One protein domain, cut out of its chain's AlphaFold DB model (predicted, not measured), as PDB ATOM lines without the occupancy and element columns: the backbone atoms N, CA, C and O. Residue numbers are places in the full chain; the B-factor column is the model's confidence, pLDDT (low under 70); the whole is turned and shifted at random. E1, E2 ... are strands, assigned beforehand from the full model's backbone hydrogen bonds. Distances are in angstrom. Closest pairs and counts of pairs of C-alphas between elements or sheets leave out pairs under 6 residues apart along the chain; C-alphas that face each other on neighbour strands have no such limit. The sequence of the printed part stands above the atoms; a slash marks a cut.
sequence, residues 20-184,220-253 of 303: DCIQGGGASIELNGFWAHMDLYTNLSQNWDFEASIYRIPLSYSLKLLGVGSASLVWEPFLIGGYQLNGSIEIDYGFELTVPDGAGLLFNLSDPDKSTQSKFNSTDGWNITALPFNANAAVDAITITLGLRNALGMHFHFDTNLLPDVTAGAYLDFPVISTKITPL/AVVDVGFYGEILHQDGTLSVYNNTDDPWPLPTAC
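This is residues 20 to 184 and 220 to 253 of the 303 residues of the protein "Putative gpi anchored protein" of Botryosphaeria parva (strain UCR-NP2) (UniProt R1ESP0). A long, twisted sheet of E3, E4, E5, E10, E11 and E12, with bends in its four longest strands, is partly face to face with a small sheet of E2, E6 and E9, the strands crossed at 60 degrees: an elongated sandwich, two sheets one over the other. A third small sheet, E1, E7 and E8, follows at one end of the E2, E6, E9 sheet, joined to it by the tight links E1 to E2 and E6 to E7. The printed part has 199 residues, with no named helix and twelve named strands, E1 to E12 in order along the chain; its class is all strand. The two small sheets run E1, E7, E8 and E2, E6, E9, and in each of the three sheets the neighbour strands are antiparallel. The whole is only just compact, close to loose, with a radius of gyration of the C-alphas of 19.4 A and spans of 64 by 37 by 25 A.

E1, residues 24 to 31, is an edge strand beside E7, residues 103 to 108, with N 29 and O 105 2.9 A apart. E7 forms a hairpin with E8, residues 116 to 118, where N 106 and O 116 are 2.8 A apart. E2, residues 35 to 44, is the antiparallel neighbour of E6, residues 89 to 98, with N 38 and O 95 2.9 A apart. On the other edge of that sheet is E9, residues 127 to 130, with N 96 and O 129 2.8 A apart. In the large, branched sheet, E3, residues 48 to 53, and E4, residues 63 to 65, lie on one side of E5, residues 69 to 84, and E10, residues 142 to 158, lies on the other side. N 50 and O 81 of E3 and E5 are 2.8 A apart, as are N 63 and O 71 of the hairpin E4 and E5, and N 76 and O 151 of E5 and E10. E10 forms a hairpin with E11, residues 166 to 184, with N 150 and O 172 2.7 A apart. E12, residues 220 to 230, is an edge strand; it lies on one side of E11, beside residues 166 to 177, and E10 lies on the other side, with N 171 of E11 and O 225 of E12 2.8 A apart. Across the sandwich, the closest C-alphas of E6 and E10 are those of Gly 94 and Leu 146, 7.6 A apart. E7 and E11 are near each other, with 6 pairs of C-alphas within 10 A. E1 and E5 are apart.

C-alpha 24, where E1 begins, is at (13.854, 11.391, 1.835), and E1 is 24.1 A long. E2 measures 27.6 A, E3 16.4 A, E4 6.3 A, E6 29.7 A, E7 16.7 A, E8 6.7 A and E9 10.0 A from first to last C-alpha. E5, 44.2 A, bends by 62 degrees at residue 73. E10, 45.9 A, bends by 59 degrees at residue 154. E11, 49.7 A, bends by 67 degrees at residue 169 and ends at C-alpha 184, (-29.965, 22.316, 34.389). E12, 30.6 A, bends by 54 degrees at residue 226 and ends at C-alpha 230, (-3.369, 20.016, -4.759).

The two C-alphas farthest apart are those of Gly 67 and Leu 184, 65.9 A. Residues 185 to 219 are cut out and not printed, and C-alphas 184 and 220 are 22.6 A apart across the cut. Of the links that are printed whole, E9 to E10 is long, with 11 residues. Residues 231 to 253 hold no named element; within them, residues 239 to 240 pair antiparallel with residues 225 to 226 of E12. The mean pLDDT of the printed part is 75.8, and 46 residues are under 70, among them residues 20 to 27 and 226 to 245.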
ATOM      1  N   ASP A  20      10.996   9.837  -7.766       41.94
ATOM      2  CA  ASP A  20      12.375   9.904  -8.265       41.94
ATOM      3  C   ASP A  20      13.131  11.155  -7.780       41.94
ATOM      4  O   ASP A  20      14.356  11.204  -7.875       41.94
ATOM      5  N   CYS A  21      12.429  12.172  -7.262       45.38
ATOM      6  CA  CYS A  21      13.026  13.461  -6.883       45.38
ATOM      7  C   CYS A  21      13.150  13.679  -5.368       45.38
ATOM      8  O   CYS A  21      14.055  14.390  -4.933       45.38
ATOM      9  N   ILE A  22      12.249  13.105  -4.565       52.69
ATOM     10  CA  ILE A  22      12.266  13.224  -3.101       52.69
ATOM     11  C   ILE A  22      12.526  11.830  -2.536       52.69
ATOM     12  O   ILE A  22      11.602  11.045  -2.333       52.69
ATOM     13  N   GLN A  23      13.802  11.513  -2.312       55.53
ATOM     14  CA  GLN A  23      14.214  10.208  -1.778       55.53
ATOM     15  C   GLN A  23      14.086  10.157  -0.250       55.53
ATOM     16  O   GLN A  23      13.976   9.080   0.343       55.53
ATOM     17  N   GLY A  24      14.058  11.322   0.403       60.28
ATOM     18  CA  GLY A  24      13.854  11.391   1.835       60.28
ATOM     19  C   GLY A  24      13.895  12.780   2.442       60.28
ATOM     20  O   GLY A  24      14.184  13.777   1.783       60.28
ATOM     21  N   GLY A  25      13.601  12.844   3.736       63.16
ATOM     22  CA  GLY A  25      13.722  14.079   4.494       63.16
ATOM     23  C   GLY A  25      13.155  13.983   5.900       63.16
ATOM     24  O   GLY A  25      12.406  13.066   6.236       63.16
ATOM     25  N   GLY A  26      13.518  14.950   6.729       67.81
ATOM     26  CA  GLY A  26      13.006  15.085   8.077       67.81
ATOM     27  C   GLY A  26      12.797  16.541   8.455       67.81
ATOM     28  O   GLY A  26      13.591  17.429   8.128       67.81
ATOM     29  N   ALA A  27      11.722  16.791   9.186       69.06
ATOM     30  CA  ALA A  27      11.450  18.089   9.775       69.06
ATOM     31  C   ALA A  27      11.232  17.916  11.271       69.06
ATOM     32  O   ALA A  27      10.677  16.920  11.707       69.06
ATOM     33  N   SER A  28      11.682  18.875  12.069       73.31
ATOM     34  CA  SER A  28      11.398  18.893  13.496       73.31
ATOM     35  C   SER A  28      10.854  20.254  13.875       73.31
ATOM     36  O   SER A  28      11.378  21.274  13.424       73.31
ATOM     37  N   ILE A  29       9.818  20.256  14.700       73.81
ATOM     38  CA  ILE A  29       9.322  21.440  15.391       73.81
ATOM     39  C   ILE A  29       9.510  21.172  16.872       73.81
ATOM     40  O   ILE A  29       9.108  20.118  17.354       73.81
ATOM     41  N   GLU A  30      10.087  22.130  17.581       83.25
ATOM     42  CA  GLU A  30      10.149  22.122  19.034       83.25
ATOM     43  C   GLU A  30       9.624  23.460  19.552       83.25
ATOM     44  O   GLU A  30       9.966  24.525  19.035       83.25
ATOM     45  N   LEU A  31       8.759  23.395  20.555       80.69
ATOM     46  CA  LEU A  31       8.117  24.527  21.195       80.69
ATOM     47  C   LEU A  31       8.817  24.784  22.525       80.69
ATOM     48  O   LEU A  31       8.912  23.899  23.375       80.69
ATOM     49  N   ASN A  32       9.290  26.013  22.698       83.81
ATOM     50  CA  ASN A  32       9.945  26.474  23.914       83.81
ATOM     51  C   ASN A  32       9.359  27.829  24.309       83.81
ATOM     52  O   ASN A  32       9.313  28.753  23.494       83.81
ATOM     53  N   GLY A  33       8.880  27.936  25.547       83.81
ATOM     54  CA  GLY A  33       8.195  29.117  26.068       83.81
ATOM     55  C   GLY A  33       6.881  29.435  25.355       83.81
ATOM     56  O   GLY A  33       6.463  30.592  25.352       83.81
ATOM     57  N   PHE A  34       6.248  28.446  24.716       83.12
ATOM     58  CA  PHE A  34       5.033  28.684  23.948       83.12
ATOM     59  C   PHE A  34       3.839  28.922  24.878       83.12
ATOM     60  O   PHE A  34       3.515  28.113  25.754       83.12
ATOM     61  N   TRP A  35       3.158  30.036  24.630       85.81
ATOM     62  CA  TRP A  35       1.938  30.440  25.305       85.81
ATOM     63  C   TRP A  35       0.962  31.031  24.290       85.81
ATOM     64  O   TRP A  35       1.375  31.723  23.355       85.81
ATOM     65  N   ALA A  36      -0.325  30.770  24.493       82.50
ATOM     66  CA  ALA A  36      -1.399  31.348  23.704       82.50
ATOM     67  C   ALA A  36      -2.548  31.795  24.612       82.50
ATOM     68  O   ALA A  36      -2.901  31.112  25.573       82.50
ATOM     69  N   HIS A  37      -3.153  32.925  24.262       86.06
ATOM     70  CA  HIS A  37      -4.422  33.389  24.806       86.06
ATOM     71  C   HIS A  37      -5.384  33.574  23.645       86.06
ATOM     72  O   HIS A  37      -5.055  34.225  22.649       86.06
ATOM     73  N   MET A  38      -6.552  32.964  23.770       81.62
ATOM     74  CA  MET A  38      -7.598  32.996  22.766       81.62
ATOM     75  C   MET A  38      -8.889  33.421  23.430       81.62
ATOM     76  O   MET A  38      -9.306  32.817  24.412       81.62
ATOM     77  N   ASP A  39      -9.513  34.437  22.855       83.38
ATOM     78  CA  ASP A  39     -10.768  35.007  23.314       83.38
ATOM     79  C   ASP A  39     -11.683  35.184  22.098       83.38
ATOM     80  O   ASP A  39     -11.281  35.732  21.062       83.38
ATOM     81  N   LEU A  40     -12.891  34.642  22.207       78.62
ATOM     82  CA  LEU A  40     -13.947  34.731  21.224       78.62
ATOM     83  C   LEU A  40     -15.093  35.561  21.802       78.62
ATOM     84  O   LEU A  40     -15.920  35.075  22.572       78.62
ATOM     85  N   TYR A  41     -15.200  36.785  21.294       83.06
ATOM     86  CA  TYR A  41     -16.370  37.630  21.466       83.06
ATOM     87  C   TYR A  41     -17.196  37.645  20.183       83.06
ATOM     88  O   TYR A  41     -16.709  38.050  19.121       83.06
ATOM     89  N   THR A  42     -18.451  37.204  20.248       74.56
ATOM     90  CA  THR A  42     -19.273  37.079  19.039       74.56
ATOM     91  C   THR A  42     -20.775  37.124  19.313       74.56
ATOM     92  O   THR A  42     -21.249  36.757  20.388       74.56
ATOM     93  N   ASN A  43     -21.530  37.584  18.310       77.44
ATOM     94  CA  ASN A  43     -22.986  37.521  18.286       77.44
ATOM     95  C   ASN A  43     -23.405  36.357  17.393       77.44
ATOM     96  O   ASN A  43     -23.310  36.411  16.164       77.44
ATOM     97  N   LEU A  44     -23.843  35.290  18.036       71.19
ATOM     98  CA  LEU A  44     -24.215  34.058  17.373       71.19
ATOM     99  C   LEU A  44     -25.689  34.119  17.016       71.19
ATOM    100  O   LEU A  44     -26.474  34.552  17.845       71.19
ATOM    101  N   SER A  45     -26.075  33.713  15.803       70.12
ATOM    102  CA  SER A  45     -27.490  33.721  15.373       70.12
ATOM    103  C   SER A  45     -27.943  32.487  14.581       70.12
ATOM    104  O   SER A  45     -29.145  32.281  14.418       70.12
ATOM    105  N   GLN A  46     -27.012  31.664  14.086       70.38
ATOM    106  CA  GLN A  46     -27.256  30.428  13.323       70.38
ATOM    107  C   GLN A  46     -26.039  29.515  13.446       70.38
ATOM    108  O   GLN A  46     -24.945  30.057  13.514       70.38
ATOM    109  N   ASN A  47     -26.199  28.188  13.406       76.75
ATOM    110  CA  ASN A  47     -25.069  27.245  13.396       76.75
ATOM    111  C   ASN A  47     -23.998  27.652  12.377       76.75
ATOM    112  O   ASN A  47     -24.322  27.974  11.231       76.75
ATOM    113  N   TRP A  48     -22.740  27.612  12.796       72.56
ATOM    114  CA  TRP A  48     -21.608  27.987  11.960       72.56
ATOM    115  C   TRP A  48     -20.415  27.103  12.326       72.56
ATOM    116  O   TRP A  48     -20.137  26.941  13.510       72.56
ATOM    117  N   ASP A  49     -19.702  26.602  11.316       79.38
ATOM    118  CA  ASP A  49     -18.346  26.053  11.423       79.38
ATOM    119  C   ASP A  49     -17.397  26.875  10.534       79.38
ATOM    120  O   ASP A  49     -17.769  27.271   9.424       79.38
ATOM    121  N   PHE A  50     -16.212  27.220  11.031       78.81
ATOM    122  CA  PHE A  50     -15.233  28.000  10.283       78.81
ATOM    123  C   PHE A  50     -13.815  27.475  10.476       78.81
ATOM    124  O   PHE A  50     -13.435  26.999  11.543       78.81
ATOM    125  N   GLU A  51     -13.027  27.656   9.424       80.88
ATOM    126  CA  GLU A  51     -11.579  27.534   9.427       80.88
ATOM    127  C   GLU A  51     -11.034  28.770   8.709       80.88
ATOM    128  O   GLU A  51     -11.385  29.042   7.560       80.88
ATOM    129  N   ALA A  52     -10.253  29.580   9.418       77.62
ATOM    130  CA  ALA A  52      -9.753  30.852   8.916       77.62
ATOM    131  C   ALA A  52      -8.236  30.926   9.082       77.62
ATOM    132  O   ALA A  52      -7.736  30.966  10.205       77.62
ATOM    133  N   SER A  53      -7.511  30.998   7.962       81.19
ATOM    134  CA  SER A  53      -6.080  31.309   7.971       81.19
ATOM    135  C   SER A  53      -5.860  32.695   8.579       81.19
ATOM    136  O   SER A  53      -6.472  33.678   8.152       81.19
ATOM    137  N   ILE A  54      -5.014  32.770   9.607       80.06
ATOM    138  CA  ILE A  54      -4.718  34.021  10.316       80.06
ATOM    139  C   ILE A  54      -3.649  34.798   9.540       80.06
ATOM    140  O   ILE A  54      -3.792  35.995   9.289       80.06
ATOM    141  N   TYR A  55      -2.575  34.113   9.154       78.75
ATOM    142  CA  TYR A  55      -1.514  34.621   8.289       78.75
ATOM    143  C   TYR A  55      -0.663  33.457   7.780       78.75
ATOM    144  O   TYR A  55      -0.637  32.385   8.370       78.75
ATOM    145  N   ARG A  56       0.105  33.695   6.716       83.62
ATOM    146  CA  ARG A  56       0.995  32.703   6.109       83.62
ATOM    147  C   ARG A  56       2.438  33.205   6.154       83.62
ATOM    148  O   ARG A  56       2.743  34.230   5.542       83.62
ATOM    149  N   ILE A  57       3.320  32.514   6.878       80.19
ATOM    150  CA  ILE A  57       4.739  32.879   7.013       80.19
ATOM    151  C   ILE A  57       5.613  31.926   6.195       80.19
ATOM    152  O   ILE A  57       5.697  30.744   6.525       80.19
ATOM    153  N   PRO A  58       6.343  32.416   5.178       80.19
ATOM    154  CA  PRO A  58       7.417  31.642   4.576       80.19
ATOM    155  C   PRO A  58       8.599  31.575   5.555       80.19
ATOM    156  O   PRO A  58       9.192  32.596   5.901       80.19
ATOM    157  N   LEU A  59       8.936  30.374   6.020       72.19
ATOM    158  CA  LEU A  59      10.008  30.140   6.992       72.19
ATOM    159  C   LEU A  59      11.392  29.990   6.344       72.19
ATOM    160  O   LEU A  59      12.407  30.098   7.029       72.19
ATOM    161  N   SER A  60      11.454  29.741   5.035       68.38
ATOM    162  CA  SER A  60      12.706  29.636   4.287       68.38
ATOM    163  C   SER A  60      12.699  30.496   3.027       68.38
ATOM    164  O   SER A  60      11.653  30.856   2.483       68.38
ATOM    165  N   TYR A  61      13.900  30.815   2.533       68.25
ATOM    166  CA  TYR A  61      14.047  31.305   1.168       68.25
ATOM    167  C   TYR A  61      13.597  30.202   0.211       68.25
ATOM    168  O   TYR A  61      14.057  29.067   0.324       68.25
ATOM    169  N   SER A  62      12.703  30.544  -0.717       70.12
ATOM    170  CA  SER A  62      12.231  29.605  -1.730       70.12
ATOM    171  C   SER A  62      13.418  29.009  -2.498       70.12
ATOM    172  O   SER A  62      14.225  29.737  -3.092       70.12
ATOM    173  N   LEU A  63      13.548  27.685  -2.443       75.62
ATOM    174  CA  LEU A  63      14.549  26.920  -3.167       75.62
ATOM    175  C   LEU A  63      14.105  26.835  -4.624       75.62
ATOM    176  O   LEU A  63      13.128  26.162  -4.941       75.62
ATOM    177  N   LYS A  64      14.819  27.516  -5.522       76.19
ATOM    178  CA  LYS A  64      14.566  27.402  -6.961       76.19
ATOM    179  C   LYS A  64      15.134  26.089  -7.493       76.19
ATOM    180  O   LYS A  64      16.346  25.885  -7.467       76.19
ATOM    181  N   LEU A  65      14.256  25.247  -8.019       72.88
ATOM    182  CA  LEU A  65      14.582  24.024  -8.738       72.88
ATOM    183  C   LEU A  65      14.665  24.367 -10.227       72.88
ATOM    184  O   LEU A  65      13.652  24.625 -10.881       72.88
ATOM    185  N   LEU A  66      15.888  24.436 -10.756       66.12
ATOM    186  CA  LEU A  66      16.136  24.904 -12.118       66.12
ATOM    187  C   LEU A  66      15.361  24.059 -13.144       66.12
ATOM    188  O   LEU A  66      15.581  22.858 -13.251       66.12
ATOM    189  N   GLY A  67      14.482  24.707 -13.914       66.50
ATOM    190  CA  GLY A  67      13.685  24.059 -14.960       66.50
ATOM    191  C   GLY A  67      12.426  23.332 -14.472       66.50
ATOM    192  O   GLY A  67      11.722  22.769 -15.302       66.50
ATOM    193  N   VAL A  68      12.133  23.359 -13.166       72.88
ATOM    194  CA  VAL A  68      10.954  22.708 -12.565       72.88
ATOM    195  C   VAL A  68      10.056  23.734 -11.872       72.88
ATOM    196  O   VAL A  68       8.854  23.777 -12.131       72.88
ATOM    197  N   GLY A  69      10.627  24.579 -11.012       80.25
ATOM    198  CA  GLY A  69       9.859  25.531 -10.215       80.25
ATOM    199  C   GLY A  69      10.561  25.930  -8.924       80.25
ATOM    200  O   GLY A  69      11.774  26.146  -8.893       80.25
ATOM    201  N   SER A  70       9.810  26.039  -7.831       82.69
ATOM    202  CA  SER A  70      10.353  26.412  -6.531       82.69
ATOM    203  C   SER A  70       9.663  25.711  -5.366       82.69
ATOM    204  O   SER A  70       8.465  25.455  -5.416       82.69
ATOM    205  N   ALA A  71      10.415  25.421  -4.309       80.12
ATOM    206  CA  ALA A  71       9.906  24.829  -3.079       80.12
ATOM    207  C   ALA A  71      10.141  25.790  -1.912       80.12
ATOM    208  O   ALA A  71      11.252  26.283  -1.711       80.12
ATOM    209  N   SER A  72       9.108  26.057  -1.125       81.00
ATOM    210  CA  SER A  72       9.186  26.958   0.025       81.00
ATOM    211  C   SER A  72       8.592  26.309   1.259       81.00
ATOM    212  O   SER A  72       7.584  25.611   1.178       81.00
ATOM    213  N   LEU A  73       9.225  26.534   2.405       80.06
ATOM    214  CA  LEU A  73       8.664  26.124   3.676       80.06
ATOM    215  C   LEU A  73       7.725  27.210   4.181       80.06
ATOM    216  O   LEU A  73       8.107  28.380   4.239       80.06
ATOM    217  N   VAL A  74       6.529  26.814   4.585       82.44
ATOM    218  CA  VAL A  74       5.471  27.715   5.013       82.44
ATOM    219  C   VAL A  74       4.912  27.237   6.343       82.44
ATOM    220  O   VAL A  74       4.579  26.066   6.496       82.44
ATOM    221  N   TRP A  75       4.769  28.162   7.282       83.19
ATOM    222  CA  TRP A  75       3.940  27.984   8.462       83.19
ATOM    223  C   TRP A  75       2.674  28.832   8.348       83.19
ATOM    224  O   TRP A  75       2.733  30.010   7.983       83.19
ATOM    225  N   GLU A  76       1.531  28.223   8.635       84.38
ATOM    226  CA  GLU A  76       0.214  28.830   8.504       84.38
ATOM    227  C   GLU A  76      -0.667  28.430   9.694       84.38
ATOM    228  O   GLU A  76      -1.097  27.278   9.797       84.38
ATOM    229  N   PRO A  77      -0.903  29.347  10.644       82.50
ATOM    230  CA  PRO A  77      -1.916  29.158  11.668       82.50
ATOM    231  C   PRO A  77      -3.328  29.405  11.127       82.50
ATOM    232  O   PRO A  77      -3.602  30.421  10.484       82.50
ATOM    233  N   PHE A  78      -4.241  28.511  11.488       83.81
ATOM    234  CA  PHE A  78      -5.671  28.579  11.236       83.81
ATOM    235  C   PHE A  78      -6.423  28.669  12.561       83.81
ATOM    236  O   PHE A  78      -6.186  27.895  13.492       83.81
ATOM    237  N   LEU A  79      -7.367  29.598  12.638       82.75
ATOM    238  CA  LEU A  79      -8.385  29.589  13.674       82.75
ATOM    239  C   LEU A  79      -9.498  28.647  13.223       82.75
ATOM    240  O   LEU A  79     -10.102  28.869  12.172       82.75
ATOM    241  N   ILE A  80      -9.762  27.620  14.019       84.06
ATOM    242  CA  ILE A  80     -10.882  26.709  13.807       84.06
ATOM    243  C   ILE A  80     -11.903  26.922  14.905       84.06
ATOM    244  O   ILE A  80     -11.566  27.111  16.075       84.06
ATOM    245  N   GLY A  81     -13.170  26.898  14.539       81.69
ATOM    246  CA  GLY A  81     -14.216  27.013  15.527       81.69
ATOM    247  C   GLY A  81     -15.574  26.709  14.956       81.69
ATOM    248  O   GLY A  81     -15.782  26.646  13.747       81.69
ATOM    249  N   GLY A  82     -16.514  26.524  15.860       79.38
ATOM    250  CA  GLY A  82     -17.883  26.270  15.484       79.38
ATOM    251  C   GLY A  82     -18.795  26.305  16.685       79.38
ATOM    252  O   GLY A  82     -18.357  26.230  17.836       79.38
ATOM    253  N   TYR A  83     -20.079  26.454  16.417       77.62
ATOM    254  CA  TYR A  83     -21.085  26.426  17.460       77.62
ATOM    255  C   TYR A  83     -22.407  25.883  16.932       77.62
ATOM    256  O   TYR A  83     -22.796  26.088  15.778       77.62
ATOM    257  N   GLN A  84     -23.131  25.223  17.829       72.62
ATOM    258  CA  GLN A  84     -24.489  24.752  17.586       72.62
ATOM    259  C   GLN A  84     -25.437  25.480  18.534       72.62
ATOM    260  O   GLN A  84     -25.270  25.409  19.753       72.62
ATOM    261  N   LEU A  85     -26.395  26.215  17.968       69.88
ATOM    262  CA  LEU A  85     -27.239  27.167  18.686       69.88
ATOM    263  C   LEU A  85     -28.694  27.151  18.221       69.88
ATOM    264  O   LEU A  85     -28.987  27.043  17.033       69.88
ATOM    265  N   ASN A  86     -29.589  27.402  19.179       63.00
ATOM    266  CA  ASN A  86     -30.994  27.734  18.954       63.00
ATOM    267  C   ASN A  86     -31.278  29.168  19.437       63.00
ATOM    268  O   ASN A  86     -31.868  29.364  20.493       63.00
ATOM    269  N   GLY A  87     -30.855  30.197  18.695       65.31
ATOM    270  CA  GLY A  87     -31.192  31.589  19.034       65.31
ATOM    271  C   GLY A  87     -30.106  32.604  18.701       65.31
ATOM    272  O   GLY A  87     -29.124  32.267  18.041       65.31
ATOM    273  N   SER A  88     -30.308  33.848  19.163       69.88
ATOM    274  CA  SER A  88     -29.312  34.915  19.066       69.88
ATOM    275  C   SER A  88     -28.773  35.299  20.437       69.88
ATOM    276  O   SER A  88     -29.549  35.731  21.288       69.88
ATOM    277  N   ILE A  89     -27.468  35.124  20.648       76.75
ATOM    278  CA  ILE A  89     -26.799  35.412  21.921       76.75
ATOM    279  C   ILE A  89     -25.448  36.082  21.685       76.75
ATOM    280  O   ILE A  89     -24.753  35.785  20.712       76.75
ATOM    281  N   GLU A  90     -25.082  36.981  22.589       83.88
ATOM    282  CA  GLU A  90     -23.724  37.511  22.672       83.88
ATOM    283  C   GLU A  90     -22.958  36.674  23.687       83.88
ATOM    284  O   GLU A  90     -23.424  36.520  24.820       83.88
ATOM    285  N   ILE A  91     -21.827  36.117  23.261       82.12
ATOM    286  CA  ILE A  91     -20.968  35.294  24.108       82.12
ATOM    287  C   ILE A  91     -19.562  35.871  24.179       82.12
ATOM    288  O   ILE A  91     -19.065  36.457  23.214       82.12
ATOM    289  N   ASP A  92     -18.946  35.633  25.326       87.25
ATOM    290  CA  ASP A  92     -17.533  35.828  25.607       87.25
ATOM    291  C   ASP A  92     -17.015  34.502  26.183       87.25
ATOM    292  O   ASP A  92     -17.538  33.980  27.182       87.25
ATOM    293  N   TYR A  93     -16.080  33.891  25.458       83.50
ATOM    294  CA  TYR A  93     -15.495  32.613  25.827       83.50
ATOM    295  C   TYR A  93     -14.105  32.435  25.223       83.50
ATOM    296  O   TYR A  93     -13.851  32.803  24.082       83.50
ATOM    297  N   GLY A  94     -13.220  31.759  25.949       84.50
ATOM    298  CA  GLY A  94     -11.872  31.521  25.466       84.50
ATOM    299  C   GLY A  94     -11.050  30.637  26.387       84.50
ATOM    300  O   GLY A  94     -11.585  29.962  27.271       84.50
ATOM    301  N   PHE A  95      -9.739  30.632  26.180       86.12
ATOM    302  CA  PHE A  95      -8.796  29.893  27.009       86.12
ATOM    303  C   PHE A  95      -7.381  30.464  26.942       86.12
ATOM    304  O   PHE A  95      -6.982  31.141  25.993       86.12
ATOM    305  N   GLU A  96      -6.602  30.111  27.955       89.19
ATOM    306  CA  GLU A  96      -5.159  30.272  27.989       89.19
ATOM    307  C   GLU A  96      -4.486  28.908  27.925       89.19
ATOM    308  O   GLU A  96      -4.933  27.936  28.539       89.19
ATOM    309  N   LEU A  97      -3.385  28.853  27.190       86.31
ATOM    310  CA  LEU A  97      -2.602  27.660  26.956       86.31
ATOM    311  C   LEU A  97      -1.134  27.961  27.234       86.31
ATOM    312  O   LEU A  97      -0.570  28.905  26.691       86.31
ATOM    313  N   THR A  98      -0.499  27.112  28.032       87.50
ATOM    314  CA  THR A  98       0.959  27.028  28.141       87.50
ATOM    315  C   THR A  98       1.405  25.630  27.749       87.50
ATOM    316  O   THR A  98       0.901  24.638  28.288       87.50
ATOM    317  N   VAL A  99       2.357  25.564  26.825       84.81
ATOM    318  CA  VAL A  99       2.940  24.314  26.339       84.81
ATOM    319  C   VAL A  99       4.276  24.081  27.047       84.81
ATOM    320  O   VAL A  99       5.064  25.021  27.171       84.81
ATOM    321  N   PRO A 100       4.551  22.859  27.531       87.75
ATOM    322  CA  PRO A 100       5.826  22.536  28.155       87.75
ATOM    323  C   PRO A 100       6.984  22.651  27.154       87.75
ATOM    324  O   PRO A 100       6.880  22.196  26.016       87.75
ATOM    325  N   ASP A 101       8.117  23.189  27.609       89.56
ATOM    326  CA  ASP A 101       9.346  23.265  26.812       89.56
ATOM    327  C   ASP A 101       9.760  21.892  26.279       89.56
ATOM    328  O   ASP A 101       9.663  20.878  26.983       89.56
ATOM    329  N   GLY A 102      10.266  21.847  25.050       85.12
ATOM    330  CA  GLY A 102      10.646  20.606  24.384       85.12
ATOM    331  C   GLY A 102       9.457  19.758  23.931       85.12
ATOM    332  O   GLY A 102       9.641  18.570  23.670       85.12
ATOM    333  N   ALA A 103       8.239  20.313  23.901       84.25
ATOM    334  CA  ALA A 103       7.139  19.706  23.163       84.25
ATOM    335  C   ALA A 103       7.410  19.839  21.678       84.25
ATOM    336  O   ALA A 103       7.733  20.921  21.192       84.25
ATOM    337  N   GLY A 104       7.314  18.740  20.948       79.06
ATOM    338  CA  GLY A 104       7.822  18.745  19.594       79.06
ATOM    339  C   GLY A 104       7.415  17.553  18.765       79.06
ATOM    340  O   GLY A 104       7.106  16.474  19.278       79.06
ATOM    341  N   LEU A 105       7.417  17.793  17.465       76.88
ATOM    342  CA  LEU A 105       7.100  16.831  16.431       76.88
ATOM    343  C   LEU A 105       8.362  16.589  15.622       76.88
ATOM    344  O   LEU A 105       9.000  17.536  15.165       76.88
ATOM    345  N   LEU A 106       8.711  15.324  15.449       77.94
ATOM    346  CA  LEU A 106       9.724  14.882  14.509       77.94
ATOM    347  C   LEU A 106       9.013  14.172  13.367       77.94
ATOM    348  O   LEU A 106       8.410  13.118  13.549       77.94
ATOM    349  N   PHE A 107       9.120  14.749  12.188       72.19
ATOM    350  CA  PHE A 107       8.590  14.232  10.945       72.19
ATOM    351  C   PHE A 107       9.678  13.478  10.206       72.19
ATOM    352  O   PHE A 107      10.766  14.011   9.977       72.19
ATOM    353  N   ASN A 108       9.356  12.259   9.797       70.50
ATOM    354  CA  ASN A 108      10.177  11.471   8.899       70.50
ATOM    355  C   ASN A 108       9.417  11.305   7.579       70.50
ATOM    356  O   ASN A 108       8.461  10.545   7.494       70.50
ATOM    357  N   LEU A 109       9.825  12.050   6.556       66.12
ATOM    358  CA  LEU A 109       9.186  12.035   5.239       66.12
ATOM    359  C   LEU A 109       9.568  10.791   4.428       66.12
ATOM    360  O   LEU A 109       8.830  10.408   3.526       66.12
ATOM    361  N   SER A 110      10.694  10.147   4.754       67.25
ATOM    362  CA  SER A 110      11.097   8.865   4.155       67.25
ATOM    363  C   SER A 110      10.284   7.685   4.683       67.25
ATOM    364  O   SER A 110      10.143   6.676   4.000       67.25
ATOM    365  N   ASP A 111       9.817   7.782   5.926       69.50
ATOM    366  CA  ASP A 111       9.091   6.732   6.633       69.50
ATOM    367  C   ASP A 111       8.124   7.384   7.637       69.50
ATOM    368  O   ASP A 111       8.491   7.580   8.802       69.50
ATOM    369  N   PRO A 112       6.911   7.774   7.195       64.56
ATOM    370  CA  PRO A 112       5.944   8.485   8.032       64.56
ATOM    371  C   PRO A 112       5.602   7.755   9.334       64.56
ATOM    372  O   PRO A 112       5.393   8.419  10.351       64.56
ATOM    373  N   ASP A 113       5.650   6.418   9.336       68.31
ATOM    374  CA  ASP A 113       5.412   5.569  10.512       68.31
ATOM    375  C   ASP A 113       6.495   5.735  11.596       68.31
ATOM    376  O   ASP A 113       6.294   5.362  12.753       68.31
ATOM    377  N   LYS A 114       7.654   6.311  11.247       74.12
ATOM    378  CA  LYS A 114       8.728   6.688  12.182       74.12
ATOM    379  C   LYS A 114       8.661   8.142  12.639       74.12
ATOM    380  O   LYS A 114       9.584   8.595  13.320       74.12
ATOM    381  N   SER A 115       7.621   8.882  12.269       72.00
ATOM    382  CA  SER A 115       7.384  10.201  12.848       72.00
ATOM    383  C   SER A 115       7.018  10.052  14.324       72.00
ATOM    384  O   SER A 115       6.308   9.127  14.713       72.00
ATOM    385  N   THR A 116       7.520  10.948  15.168       76.81
ATOM    386  CA  THR A 116       7.297  10.884  16.616       76.81
ATOM    387  C   THR A 116       6.800  12.212  17.145       76.81
ATOM    388  O   THR A 116       7.301  13.264  16.755       76.81
ATOM    389  N   GLN A 117       5.893  12.153  18.110       78.88
ATOM    390  CA  GLN A 117       5.499  13.299  18.915       78.88
ATOM    391  C   GLN A 117       6.086  13.184  20.321       78.88
ATOM    392  O   GLN A 117       6.276  12.086  20.849       78.88
ATOM    393  N   SER A 118       6.353  14.323  20.941       82.31
ATOM    394  CA  SER A 118       6.852  14.407  22.307       82.31
ATOM    395  C   SER A 118       6.129  15.515  23.054       82.31
ATOM    396  O   SER A 118       5.911  16.598  22.518       82.31
ATOM    397  N   LYS A 119       5.760  15.225  24.301       81.19
ATOM    398  CA  LYS A 119       5.074  16.147  25.203       81.19
ATOM    399  C   LYS A 119       3.772  16.729  24.641       81.19
ATOM    400  O   LYS A 119       3.604  17.939  24.656       81.19
ATOM    401  N   PHE A 120       2.870  15.884  24.144       76.56
ATOM    402  CA  PHE A 120       1.533  16.267  23.653       76.56
ATOM    403  C   PHE A 120       0.410  15.491  24.360       76.56
ATOM    404  O   PHE A 120      -0.658  15.300  23.794       76.56
ATOM    405  N   ASN A 121       0.641  14.992  25.579       73.81
ATOM    406  CA  ASN A 121      -0.400  14.365  26.394       73.81
ATOM    407  C   ASN A 121      -0.713  15.184  27.662       73.81
ATOM    408  O   ASN A 121       0.077  16.023  28.103       73.81
ATOM    409  N   SER A 122      -1.859  14.896  28.286       69.50
ATOM    410  CA  SER A 122      -2.352  15.583  29.490       69.50
ATOM    411  C   SER A 122      -1.424  15.491  30.707       69.50
ATOM    412  O   SER A 122      -1.542  16.287  31.636       69.50
ATOM    413  N   THR A 123      -0.490  14.538  30.724       73.88
ATOM    414  CA  THR A 123       0.463  14.334  31.826       73.88
ATOM    415  C   THR A 123       1.804  15.034  31.613       73.88
ATOM    416  O   THR A 123       2.605  15.105  32.544       73.88
ATOM    417  N   ASP A 124       2.036  15.621  30.438       80.75
ATOM    418  CA  ASP A 124       3.324  16.218  30.072       80.75
ATOM    419  C   ASP A 124       3.507  17.666  30.567       80.75
ATOM    420  O   ASP A 124       4.454  18.343  30.172       80.75
ATOM    421  N   GLY A 125       2.631  18.153  31.452       79.44
ATOM    422  CA  GLY A 125       2.733  19.495  32.038       79.44
ATOM    423  C   GLY A 125       2.097  20.606  31.200       79.44
ATOM    424  O   GLY A 125       2.416  21.777  31.404       79.44
ATOM    425  N   TRP A 126       1.193  20.256  30.283       83.69
ATOM    426  CA  TRP A 126       0.318  21.222  29.621       83.69
ATOM    427  C   TRP A 126      -0.558  21.924  30.648       83.69
ATOM    428  O   TRP A 126      -1.151  21.279  31.514       83.69
ATOM    429  N   ASN A 127      -0.663  23.245  30.531       87.06
ATOM    430  CA  ASN A 127      -1.587  24.023  31.342       87.06
ATOM    431  C   ASN A 127      -2.605  24.701  30.434       87.06
ATOM    432  O   ASN A 127      -2.253  25.602  29.672       87.06
ATOM    433  N   ILE A 128      -3.853  24.255  30.528       86.44
ATOM    434  CA  ILE A 128      -4.983  24.799  29.781       86.44
ATOM    435  C   ILE A 128      -5.973  25.344  30.802       86.44
ATOM    436  O   ILE A 128      -6.486  24.602  31.639       86.44
ATOM    437  N   THR A 129      -6.236  26.643  30.739       86.69
ATOM    438  CA  THR A 129      -7.184  27.319  31.625       86.69
ATOM    439  C   THR A 129      -8.286  27.934  30.781       86.69
ATOM    440  O   THR A 129      -8.039  28.869  30.027       86.69
ATOM    441  N   ALA A 130      -9.509  27.413  30.894       84.69
ATOM    442  CA  ALA A 130     -10.665  28.029  30.254       84.69
ATOM    443  C   ALA A 130     -10.939  29.411  30.871       84.69
ATOM    444  O   ALA A 130     -10.919  29.563  32.096       84.69
ATOM    445  N   LEU A 131     -11.219  30.404  30.029       87.62
ATOM    446  CA  LEU A 131     -11.697  31.706  30.479       87.62
ATOM    447  C   LEU A 131     -13.145  31.576  30.986       87.62
ATOM    448  O   LEU A 131     -13.887  30.695  30.533       87.62
ATOM    449  N   PRO A 132     -13.570  32.420  31.944       85.56
ATOM    450  CA  PRO A 132     -14.936  32.392  32.448       85.56
ATOM    451  C   PRO A 132     -15.950  32.623  31.328       85.56
ATOM    452  O   PRO A 132     -15.903  33.640  30.648       85.56
ATOM    453  N   PHE A 133     -16.899  31.701  31.177       87.31
ATOM    454  CA  PHE A 133     -18.012  31.890  30.254       87.31
ATOM    455  C   PHE A 133     -18.887  33.068  30.690       87.31
ATOM    456  O   PHE A 133     -19.291  33.154  31.856       87.31
ATOM    457  N   ASN A 134     -19.244  33.923  29.734       86.94
ATOM    458  CA  ASN A 134     -20.220  34.980  29.938       86.94
ATOM    459  C   ASN A 134     -21.134  35.131  28.713       86.94
ATOM    460  O   ASN A 134     -20.722  34.929  27.572       86.94
ATOM    461  N   ALA A 135     -22.389  35.498  28.966       86.81
ATOM    462  CA  ALA A 135     -23.359  35.813  27.927       86.81
ATOM    463  C   ALA A 135     -24.407  36.806  28.442       86.81
ATOM    464  O   ALA A 135     -24.700  36.865  29.639       86.81
ATOM    465  N   ASN A 136     -25.002  37.565  27.523       84.38
ATOM    466  CA  ASN A 136     -26.009  38.585  27.847       84.38
ATOM    467  C   ASN A 136     -27.431  38.028  28.050       84.38
ATOM    468  O   ASN A 136     -28.343  38.766  28.424       84.38
ATOM    469  N   ALA A 137     -27.633  36.738  27.789       85.62
ATOM    470  CA  ALA A 137     -28.926  36.077  27.856       85.62
ATOM    471  C   ALA A 137     -28.799  34.638  28.370       85.62
ATOM    472  O   ALA A 137     -27.724  34.030  28.344       85.62
ATOM    473  N   ALA A 138     -29.932  34.088  28.808       85.88
ATOM    474  CA  ALA A 138     -30.078  32.660  29.036       85.88
ATOM    475  C   ALA A 138     -29.801  31.915  27.726       85.88
ATOM    476  O   ALA A 138     -30.326  32.283  26.673       85.88
ATOM    477  N   VAL A 139     -28.976  30.877  27.799       84.81
ATOM    478  CA  VAL A 139     -28.663  30.025  26.651       84.81
ATOM    479  C   VAL A 139     -29.462  28.727  26.727       84.81
ATOM    480  O   VAL A 139     -29.834  28.279  27.814       84.81
ATOM    481  N   ASP A 140     -29.746  28.124  25.579       85.00
ATOM    482  CA  ASP A 140     -30.157  26.720  25.523       85.00
ATOM    483  C   ASP A 140     -28.920  25.815  25.661       85.00
ATOM    484  O   ASP A 140     -27.812  26.280  25.932       85.00
ATOM    485  N   ALA A 141     -29.086  24.502  25.488       87.38
ATOM    486  CA  ALA A 141     -27.938  23.614  25.375       87.38
ATOM    487  C   ALA A 141     -27.100  24.004  24.145       87.38
ATOM    488  O   ALA A 141     -27.590  23.919  23.018       87.38
ATOM    489  N   ILE A 142     -25.853  24.420  24.368       86.25
ATOM    490  CA  ILE A 142     -24.927  24.833  23.308       86.25
ATOM    491  C   ILE A 142     -23.591  24.125  23.466       86.25
ATOM    492  O   ILE A 142     -23.179  23.757  24.565       86.25
ATOM    493  N   THR A 143     -22.914  23.915  22.344       87.69
ATOM    494  CA  THR A 143     -21.516  23.479  22.320       87.69
ATOM    495  C   THR A 143     -20.729  24.506  21.532       87.69
ATOM    496  O   THR A 143     -21.129  24.852  20.418       87.69
ATOM    497  N   ILE A 144     -19.662  25.015  22.138       86.62
ATOM    498  CA  ILE A 144     -18.742  25.976  21.535       86.62
ATOM    499  C   ILE A 144     -17.418  25.257  21.333       86.62
ATOM    500  O   ILE A 144     -16.854  24.730  22.292       86.62
ATOM    501  N   THR A 145     -16.931  25.261  20.101       86.62
ATOM    502  CA  THR A 145     -15.626  24.716  19.741       86.62
ATOM    503  C   THR A 145     -14.724  25.855  19.297       86.62
ATOM    504  O   THR A 145     -15.118  26.666  18.456       86.62
ATOM    505  N   LEU A 146     -13.516  25.916  19.845       85.62
ATOM    506  CA  LEU A 146     -12.500  26.892  19.479       85.62
ATOM    507  C   LEU A 146     -11.119  26.237  19.554       85.62
ATOM    508  O   LEU A 146     -10.767  25.654  20.574       85.62
ATOM    509  N   GLY A 147     -10.324  26.352  18.499       84.19
ATOM    510  CA  GLY A 147      -8.990  25.764  18.432       84.19
ATOM    511  C   GLY A 147      -8.051  26.558  17.538       84.19
ATOM    512  O   GLY A 147      -8.475  27.397  16.739       84.19
ATOM    513  N   LEU A 148      -6.758  26.283  17.684       82.19
ATOM    514  CA  LEU A 148      -5.707  26.888  16.874       82.19
ATOM    515  C   LEU A 148      -4.923  25.782  16.174       82.19
ATOM    516  O   LEU A 148      -4.040  25.151  16.757       82.19
ATOM    517  N   ARG A 149      -5.218  25.584  14.894       84.56
ATOM    518  CA  ARG A 149      -4.486  24.658  14.035       84.56
ATOM    519  C   ARG A 149      -3.232  25.337  13.514       84.56
ATOM    520  O   ARG A 149      -3.284  26.445  13.000       84.56
ATOM    521  N   ASN A 150      -2.089  24.686  13.634       81.44
ATOM    522  CA  ASN A 150      -0.815  25.165  13.114       81.44
ATOM    523  C   ASN A 150      -0.351  24.218  12.034       81.44
ATOM    524  O   ASN A 150       0.077  23.108  12.330       81.44
ATOM    525  N   ALA A 151      -0.412  24.665  10.789       81.06
ATOM    526  CA  ALA A 151       0.067  23.897   9.663       81.06
ATOM    527  C   ALA A 151       1.507  24.299   9.338       81.06
ATOM    528  O   ALA A 151       1.830  25.481   9.211       81.06
ATOM    529  N   LEU A 152       2.383  23.314   9.204       78.25
ATOM    530  CA  LEU A 152       3.723  23.472   8.669       78.25
ATOM    531  C   LEU A 152       3.823  22.625   7.405       78.25
ATOM    532  O   LEU A 152       3.822  21.394   7.464       78.25
ATOM    533  N   GLY A 153       3.933  23.288   6.264       78.56
ATOM    534  CA  GLY A 153       3.924  22.636   4.965       78.56
ATOM    535  C   GLY A 153       5.051  23.094   4.061       78.56
ATOM    536  O   GLY A 153       5.494  24.243   4.089       78.56
ATOM    537  N   MET A 154       5.499  22.180   3.214       77.38
ATOM    538  CA  MET A 154       6.217  22.519   2.002       77.38
ATOM    539  C   MET A 154       5.226  22.881   0.912       77.38
ATOM    540  O   MET A 154       4.324  22.110   0.596       77.38
ATOM    541  N   HIS A 155       5.439  24.038   0.310       80.69
ATOM    542  CA  HIS A 155       4.691  24.506  -0.835       80.69
ATOM    543  C   HIS A 155       5.579  24.466  -2.077       80.69
ATOM    544  O   HIS A 155       6.605  25.154  -2.139       80.69
ATOM    545  N   PHE A 156       5.176  23.651  -3.044       79.31
ATOM    546  CA  PHE A 156       5.808  23.483  -4.341       79.31
ATOM    547  C   PHE A 156       5.035  24.286  -5.379       79.31
ATOM    548  O   PHE A 156       3.854  24.039  -5.620       79.31
ATOM    549  N   HIS A 157       5.733  25.228  -5.995       83.00
ATOM    550  CA  HIS A 157       5.274  25.970  -7.153       83.00
ATOM    551  C   HIS A 157       5.978  25.440  -8.396       83.00
ATOM    552  O   HIS A 157       7.201  25.293  -8.375       83.00
ATOM    553  N   PHE A 158       5.245  25.192  -9.475       80.81
ATOM    554  CA  PHE A 158       5.830  24.736 -10.736       80.81
ATOM    555  C   PHE A 158       5.845  25.876 -11.757       80.81
ATOM    556  O   PHE A 158       4.830  26.520 -11.993       80.81
ATOM    557  N   ASP A 159       6.985  26.095 -12.422       79.50
ATOM    558  CA  ASP A 159       7.127  27.165 -13.432       79.50
ATOM    559  C   ASP A 159       6.269  26.892 -14.688       79.50
ATOM    560  O   ASP A 159       6.070  27.761 -15.541       79.50
ATOM    561  N   THR A 160       5.771  25.661 -14.828       72.00
ATOM    562  CA  THR A 160       4.881  25.253 -15.913       72.00
ATOM    563  C   THR A 160       3.427  25.378 -15.470       72.00
ATOM    564  O   THR A 160       3.044  24.832 -14.443       72.00
ATOM    565  N   ASN A 161       2.569  25.959 -16.311       65.75
ATOM    566  CA  ASN A 161       1.119  25.995 -16.067       65.75
ATOM    567  C   ASN A 161       0.429  24.617 -16.226       65.75
ATOM    568  O   ASN A 161      -0.797  24.550 -16.271       65.75
ATOM    569  N   LEU A 162       1.195  23.538 -16.424       62.28
ATOM    570  CA  LEU A 162       0.677  22.184 -16.647       62.28
ATOM    571  C   LEU A 162       0.523  21.393 -15.346       62.28
ATOM    572  O   LEU A 162      -0.222  20.414 -15.332       62.28
ATOM    573  N   LEU A 163       1.209  21.805 -14.278       65.50
ATOM    574  CA  LEU A 163       1.133  21.174 -12.965       65.50
ATOM    575  C   LEU A 163       0.527  22.164 -11.964       65.50
ATOM    576  O   LEU A 163       0.948  23.321 -11.941       65.50
ATOM    577  N   PRO A 164      -0.465  21.744 -11.160       68.38
ATOM    578  CA  PRO A 164      -0.962  22.564 -10.068       68.38
ATOM    579  C   PRO A 164       0.107  22.702  -8.983       68.38
ATOM    580  O   PRO A 164       0.915  21.795  -8.773       68.38
ATOM    581  N   ASP A 165       0.065  23.815  -8.260       76.44
ATOM    582  CA  ASP A 165       0.853  23.968  -7.045       76.44
ATOM    583  C   ASP A 165       0.419  22.909  -6.018       76.44
ATOM    584  O   ASP A 165      -0.770  22.598  -5.871       76.44
ATOM    585  N   VAL A 166       1.397  22.350  -5.310       72.12
ATOM    586  CA  VAL A 166       1.185  21.280  -4.331       72.12
ATOM    587  C   VAL A 166       1.672  21.753  -2.977       72.12
ATOM    588  O   VAL A 166       2.792  22.242  -2.845       72.12
ATOM    589  N   THR A 167       0.850  21.568  -1.954       74.00
ATOM    590  CA  THR A 167       1.263  21.736  -0.564       74.00
ATOM    591  C   THR A 167       1.207  20.384   0.118       74.00
ATOM    592  O   THR A 167       0.205  19.685   0.031       74.00
ATOM    593  N   ALA A 168       2.273  20.004   0.806       71.25
ATOM    594  CA  ALA A 168       2.278  18.826   1.660       71.25
ATOM    595  C   ALA A 168       2.928  19.189   2.984       71.25
ATOM    596  O   ALA A 168       3.944  19.887   3.016       71.25
ATOM    597  N   GLY A 169       2.341  18.742   4.081       72.56
ATOM    598  CA  GLY A 169       2.776  19.173   5.391       72.56
ATOM    599  C   GLY A 169       2.228  18.338   6.521       72.56
ATOM    600  O   GLY A 169       1.553  17.324   6.336       72.56
ATOM    601  N   ALA A 170       2.534  18.813   7.713       71.94
ATOM    602  CA  ALA A 170       1.940  18.346   8.940       71.94
ATOM    603  C   ALA A 170       1.194  19.494   9.601       71.94
ATOM    604  O   ALA A 170       1.582  20.656   9.474       71.94
ATOM    605  N   TYR A 171       0.133  19.171  10.315       75.69
ATOM    606  CA  TYR A 171      -0.560  20.121  11.159       75.69
ATOM    607  C   TYR A 171      -0.505  19.659  12.609       75.69
ATOM    608  O   TYR A 171      -0.413  18.468  12.909       75.69
ATOM    609  N   LEU A 172      -0.544  20.639  13.495       75.06
ATOM    610  CA  LEU A 172      -0.658  20.483  14.926       75.06
ATOM    611  C   LEU A 172      -1.838  21.325  15.392       75.06
ATOM    612  O   LEU A 172      -1.790  22.554  15.333       75.06
ATOM    613  N   ASP A 173      -2.872  20.668  15.883       75.00
ATOM    614  CA  ASP A 173      -3.993  21.324  16.531       75.00
ATOM    615  C   ASP A 173      -3.618  21.568  17.990       75.00
ATOM    616  O   ASP A 173      -3.661  20.669  18.833       75.00
ATOM    617  N   PHE A 174      -3.224  22.807  18.297       74.19
ATOM    618  CA  PHE A 174      -3.165  23.255  19.684       74.19
ATOM    619  C   PHE A 174      -4.574  23.245  20.255       74.19
ATOM    620  O   PHE A 174      -5.513  23.595  19.532       74.19
ATOM    621  N   PRO A 175      -4.713  22.828  21.527       73.06
ATOM    622  CA  PRO A 175      -5.874  22.115  22.001       73.06
ATOM    623  C   PRO A 175      -7.158  22.765  21.527       73.06
ATOM    624  O   PRO A 175      -7.448  23.918  21.848       73.06
ATOM    625  N   VAL A 176      -7.908  22.001  20.747       81.94
ATOM    626  CA  VAL A 176      -9.263  22.347  20.372       81.94
ATOM    627  C   VAL A 176     -10.093  22.218  21.634       81.94
ATOM    628  O   VAL A 176     -10.281  21.121  22.166       81.94
ATOM    629  N   ILE A 177     -10.547  23.354  22.143       85.88
ATOM    630  CA  ILE A 177     -11.427  23.409  23.296       85.88
ATOM    631  C   ILE A 177     -12.849  23.227  22.810       85.88
ATOM    632  O   ILE A 177     -13.344  24.008  22.000       85.88
ATOM    633  N   SER A 178     -13.502  22.195  23.326       88.69
ATOM    634  CA  SER A 178     -14.925  21.958  23.156       88.69
ATOM    635  C   SER A 178     -15.611  22.123  24.500       88.69
ATOM    636  O   SER A 178     -15.324  21.394  25.455       88.69
ATOM    637  N   THR A 179     -16.514  23.095  24.568       89.75
ATOM    638  CA  THR A 179     -17.213  23.470  25.792       89.75
ATOM    639  C   THR A 179     -18.690  23.264  25.623       89.75
ATOM    640  O   THR A 179     -19.366  23.959  24.861       89.75
ATOM    641  N   LYS A 180     -19.194  22.298  26.380       91.38
ATOM    642  CA  LYS A 180     -20.610  21.992  26.443       91.38
ATOM    643  C   LYS A 180     -21.248  22.782  27.574       91.38
ATOM    644  O   LYS A 180     -20.814  22.714  28.722       91.38
ATOM    645  N   ILE A 181     -22.307  23.505  27.250       91.00
ATOM    646  CA  ILE A 181     -23.075  24.316  28.186       91.00
ATOM    647  C   ILE A 181     -24.475  23.736  28.224       91.00
ATOM    648  O   ILE A 181     -25.179  23.727  27.216       91.00
ATOM    649  N   THR A 182     -24.866  23.213  29.381       92.19
ATOM    650  CA  THR A 182     -26.152  22.532  29.545       92.19
ATOM    651  C   THR A 182     -26.999  23.268  30.579       92.19
ATOM    652  O   THR A 182     -26.568  23.365  31.732       92.19
ATOM    653  N   PRO A 183     -28.200  23.760  30.221       92.31
ATOM    654  CA  PRO A 183     -29.148  24.242  31.212       92.31
ATOM    655  C   PRO A 183     -29.581  23.070  32.095       92.31
ATOM    656  O   PRO A 183     -30.031  22.030  31.610       92.31
ATOM    657  N   LEU A 184     -29.446  23.241  33.401       91.06
ATOM    658  CA  LEU A 184     -29.965  22.316  34.389       91.06
ATOM    659  C   LEU A 184     -31.317  22.827  34.865       91.06
ATOM    660  O   LEU A 184     -31.477  23.986  35.252       91.06
ATOM    661  N   ALA A 220     -10.492  19.506  26.201       85.88
ATOM    662  CA  ALA A 220      -9.446  19.827  25.242       85.88
ATOM    663  C   ALA A 220      -9.049  18.581  24.452       85.88
ATOM    664  O   ALA A 220      -8.874  17.514  25.037       85.88
ATOM    665  N   VAL A 221      -8.857  18.724  23.145       80.75
ATOM    666  CA  VAL A 221      -8.263  17.685  22.297       80.75
ATOM    667  C   VAL A 221      -7.063  18.281  21.590       80.75
ATOM    668  O   VAL A 221      -7.174  19.329  20.964       80.75
ATOM    669  N   VAL A 222      -5.921  17.616  21.698       76.75
ATOM    670  CA  VAL A 222      -4.759  17.905  20.858       76.75
ATOM    671  C   VAL A 222      -4.746  16.879  19.746       76.75
ATOM    672  O   VAL A 222      -4.907  15.684  20.005       76.75
ATOM    673  N   ASP A 223      -4.558  17.359  18.528       74.75
ATOM    674  CA  ASP A 223      -4.442  16.506  17.358       74.75
ATOM    675  C   ASP A 223      -3.182  16.861  16.573       74.75
ATOM    676  O   ASP A 223      -2.716  18.002  16.564       74.75
ATOM    677  N   VAL A 224      -2.600  15.858  15.941       72.19
ATOM    678  CA  VAL A 224      -1.468  16.012  15.046       72.19
ATOM    679  C   VAL A 224      -1.668  15.085  13.863       72.19
ATOM    680  O   VAL A 224      -1.982  13.902  13.995       72.19
ATOM    681  N   GLY A 225      -1.431  15.615  12.673       70.06
ATOM    682  CA  GLY A 225      -1.596  14.822  11.473       70.06
ATOM    683  C   GLY A 225      -0.832  15.362  10.288       70.06
ATOM    684  O   GLY A 225      -0.113  16.359  10.361       70.06
ATOM    685  N   PHE A 226      -1.003  14.664   9.176       68.69
ATOM    686  CA  PHE A 226      -0.431  15.025   7.887       68.69
ATOM    687  C   PHE A 226      -1.530  15.468   6.939       68.69
ATOM    688  O   PHE A 226      -2.647  14.947   6.983       68.69
ATOM    689  N   TYR A 227      -1.196  16.413   6.069       69.00
ATOM    690  CA  TYR A 227      -2.098  16.895   5.039       69.00
ATOM    691  C   TYR A 227      -1.362  17.091   3.715       69.00
ATOM    692  O   TYR A 227      -0.171  17.411   3.670       69.00
ATOM    693  N   GLY A 228      -2.098  16.895   2.628       65.50
ATOM    694  CA  GLY A 228      -1.676  17.217   1.275       65.50
ATOM    695  C   GLY A 228      -2.808  17.922   0.545       65.50
ATOM    696  O   GLY A 228      -3.953  17.476   0.611       65.50
ATOM    697  N   GLU A 229      -2.483  19.011  -0.139       65.25
ATOM    698  CA  GLU A 229      -3.395  19.817  -0.942       65.25
ATOM    699  C   GLU A 229      -2.828  19.983  -2.351       65.25
ATOM    700  O   GLU A 229      -1.657  20.320  -2.540       65.25
ATOM    701  N   ILE A 230      -3.682  19.776  -3.351       58.25
ATOM    702  CA  ILE A 230      -3.369  20.016  -4.759       58.25
ATOM    703  C   ILE A 230      -4.288  21.143  -5.225       58.25
ATOM    704  O   ILE A 230      -5.508  20.974  -5.260       58.25
ATOM    705  N   LEU A 231      -3.723  22.297  -5.593       53.62
ATOM    706  CA  LEU A 231      -4.480  23.478  -6.025       53.62
ATOM    707  C   LEU A 231      -5.106  23.265  -7.419       53.62
ATOM    708  O   LEU A 231      -4.651  23.861  -8.390       53.62
ATOM    709  N   HIS A 232      -6.126  22.403  -7.532       40.62
ATOM    710  CA  HIS A 232      -7.137  22.359  -8.613       40.62
ATOM    711  C   HIS A 232      -8.218  21.266  -8.447       40.62
ATOM    712  O   HIS A 232      -9.164  21.240  -9.237       40.62
ATOM    713  N   GLN A 233      -8.117  20.371  -7.458       37.44
ATOM    714  CA  GLN A 233      -9.163  19.400  -7.116       37.44
ATOM    715  C   GLN A 233      -9.184  19.187  -5.603       37.44
ATOM    716  O   GLN A 233      -8.148  18.881  -5.017       37.44
ATOM    717  N   ASP A 234     -10.361  19.334  -4.993       35.72
ATOM    718  CA  ASP A 234     -10.578  19.123  -3.561       35.72
ATOM    719  C   ASP A 234     -10.345  17.646  -3.216       35.72
ATOM    720  O   ASP A 234     -11.221  16.792  -3.358       35.72
ATOM    721  N   GLY A 235      -9.119  17.333  -2.814       38.66
ATOM    722  CA  GLY A 235      -8.705  16.011  -2.379       38.66
ATOM    723  C   GLY A 235      -7.680  16.149  -1.271       38.66
ATOM    724  O   GLY A 235      -6.482  16.108  -1.529       38.66
ATOM    725  N   THR A 236      -8.154  16.325  -0.040       38.22
ATOM    726  CA  THR A 236      -7.304  16.316   1.150       38.22
ATOM    727  C   THR A 236      -7.038  14.865   1.543       38.22
ATOM    728  O   THR A 236      -7.950  14.151   1.964       38.22
ATOM    729  N   LEU A 237      -5.795  14.399   1.406       38.56
ATOM    730  CA  LEU A 237      -5.362  13.174   2.078       38.56
ATOM    731  C   LEU A 237      -4.929  13.559   3.494       38.56
ATOM    732  O   LEU A 237      -3.784  13.943   3.718       38.56
ATOM    733  N   SER A 238      -5.870  13.497   4.432       41.25
ATOM    734  CA  SER A 238      -5.584  13.670   5.855       41.25
ATOM    735  C   SER A 238      -5.267  12.311   6.471       41.25
ATOM    736  O   SER A 238      -6.146  11.452   6.565       41.25
ATOM    737  N   VAL A 239      -4.020  12.102   6.889       40.84
ATOM    738  CA  VAL A 239      -3.668  10.972   7.761       40.84
ATOM    739  C   VAL A 239      -3.672  11.509   9.187       40.84
ATOM    740  O   VAL A 239      -2.783  12.269   9.574       40.84
ATOM    741  N   TYR A 240      -4.729  11.165   9.919       46.59
ATOM    742  CA  TYR A 240      -4.960  11.536  11.311       46.59
ATOM    743  C   TYR A 240      -4.229  10.553  12.233       46.59
ATOM    744  O   TYR A 240      -4.482   9.350  12.153       46.59
ATOM    745  N   ASN A 241      -3.351  11.048  13.106       46.38
ATOM    746  CA  ASN A 241      -2.848  10.291  14.253       46.38
ATOM    747  C   ASN A 241      -3.410  10.945  15.517       46.38
ATOM    748  O   ASN A 241      -2.691  11.569  16.295       46.38
ATOM    749  N   ASN A 242      -4.720  10.794  15.705       49.97
ATOM    750  CA  ASN A 242      -5.411  11.382  16.838       49.97
ATOM    751  C   ASN A 242      -4.874  10.811  18.153       49.97
ATOM    752  O   ASN A 242      -4.908   9.599  18.397       49.97
ATOM    753  N   THR A 243      -4.497  11.689  19.075       53.59
ATOM    754  CA  THR A 243      -4.573  11.375  20.502       53.59
ATOM    755  C   THR A 243      -6.019  11.579  20.961       53.59
ATOM    756  O   THR A 243      -6.336  12.573  21.600       53.59
ATOM    757  N   ASP A 244      -6.903  10.650  20.578       55.12
ATOM    758  CA  ASP A 244      -8.377  10.742  20.647       55.12
ATOM    759  C   ASP A 244      -9.000  10.916  22.049       55.12
ATOM    760  O   ASP A 244     -10.215  11.072  22.142       55.12
ATOM    761  N   ASP A 245      -8.231  10.886  23.141       69.56
ATOM    762  CA  ASP A 245      -8.796  10.993  24.490       69.56
ATOM    763  C   ASP A 245      -8.954  12.466  24.904       69.56
ATOM    764  O   ASP A 245      -7.947  13.130  25.186       69.56
ATOM    765  N   PRO A 246     -10.192  12.996  25.008       78.38
ATOM    766  CA  PRO A 246     -10.413  14.374  25.417       78.38
ATOM    767  C   PRO A 246      -9.932  14.582  26.850       78.38
ATOM    768  O   PRO A 246     -10.266  13.813  27.757       78.38
ATOM    769  N   TRP A 247      -9.176  15.649  27.079       84.31
ATOM    770  CA  TRP A 247      -8.710  16.034  28.405       84.31
ATOM    771  C   TRP A 247      -9.812  16.846  29.086       84.31
ATOM    772  O   TRP A 247     -10.104  17.959  28.636       84.31
ATOM    773  N   PRO A 248     -10.457  16.323  30.143       87.50
ATOM    774  CA  PRO A 248     -11.481  17.077  30.847       87.50
ATOM    775  C   PRO A 248     -10.837  18.274  31.548       87.50
ATOM    776  O   PRO A 248      -9.837  18.132  32.256       87.50
ATOM    777  N   LEU A 249     -11.424  19.451  31.363       88.12
ATOM    778  CA  LEU A 249     -11.010  20.679  32.033       88.12
ATOM    779  C   LEU A 249     -11.938  20.964  33.228       88.12
ATOM    780  O   LEU A 249     -13.013  20.365  33.333       88.12
ATOM    781  N   PRO A 250     -11.545  21.850  34.165       89.94
ATOM    782  CA  PRO A 250     -12.381  22.189  35.312       89.94
ATOM    783  C   PRO A 250     -13.781  22.648  34.893       89.94
ATOM    784  O   PRO A 250     -13.930  23.584  34.109       89.94
ATOM    785  N   THR A 251     -14.807  21.995  35.436       92.88
ATOM    786  CA  THR A 251     -16.202  22.347  35.170       92.88
ATOM    787  C   THR A 251     -16.649  23.521  36.037       92.88
ATOM    788  O   THR A 251     -16.100  23.772  37.116       92.88
ATOM    789  N   ALA A 252     -17.667  24.247  35.580       92.88
ATOM    790  CA  ALA A 252     -18.262  25.346  36.332       92.88
ATOM    791  C   ALA A 252     -19.779  25.184  36.456       92.88
ATOM    792  O   ALA A 252     -20.446  24.652  35.568       92.88
ATOM    793  N   CYS A 253     -20.316  25.676  37.572       94.75
ATOM    794  CA  CYS A 253     -21.746  25.748  37.820       94.75
ATOM    795  C   CYS A 253     -22.161  27.210  37.971       94.75
ATOM    796  O   CYS A 253     -21.786  27.877  38.944       94.75
TER     797      CYS A 253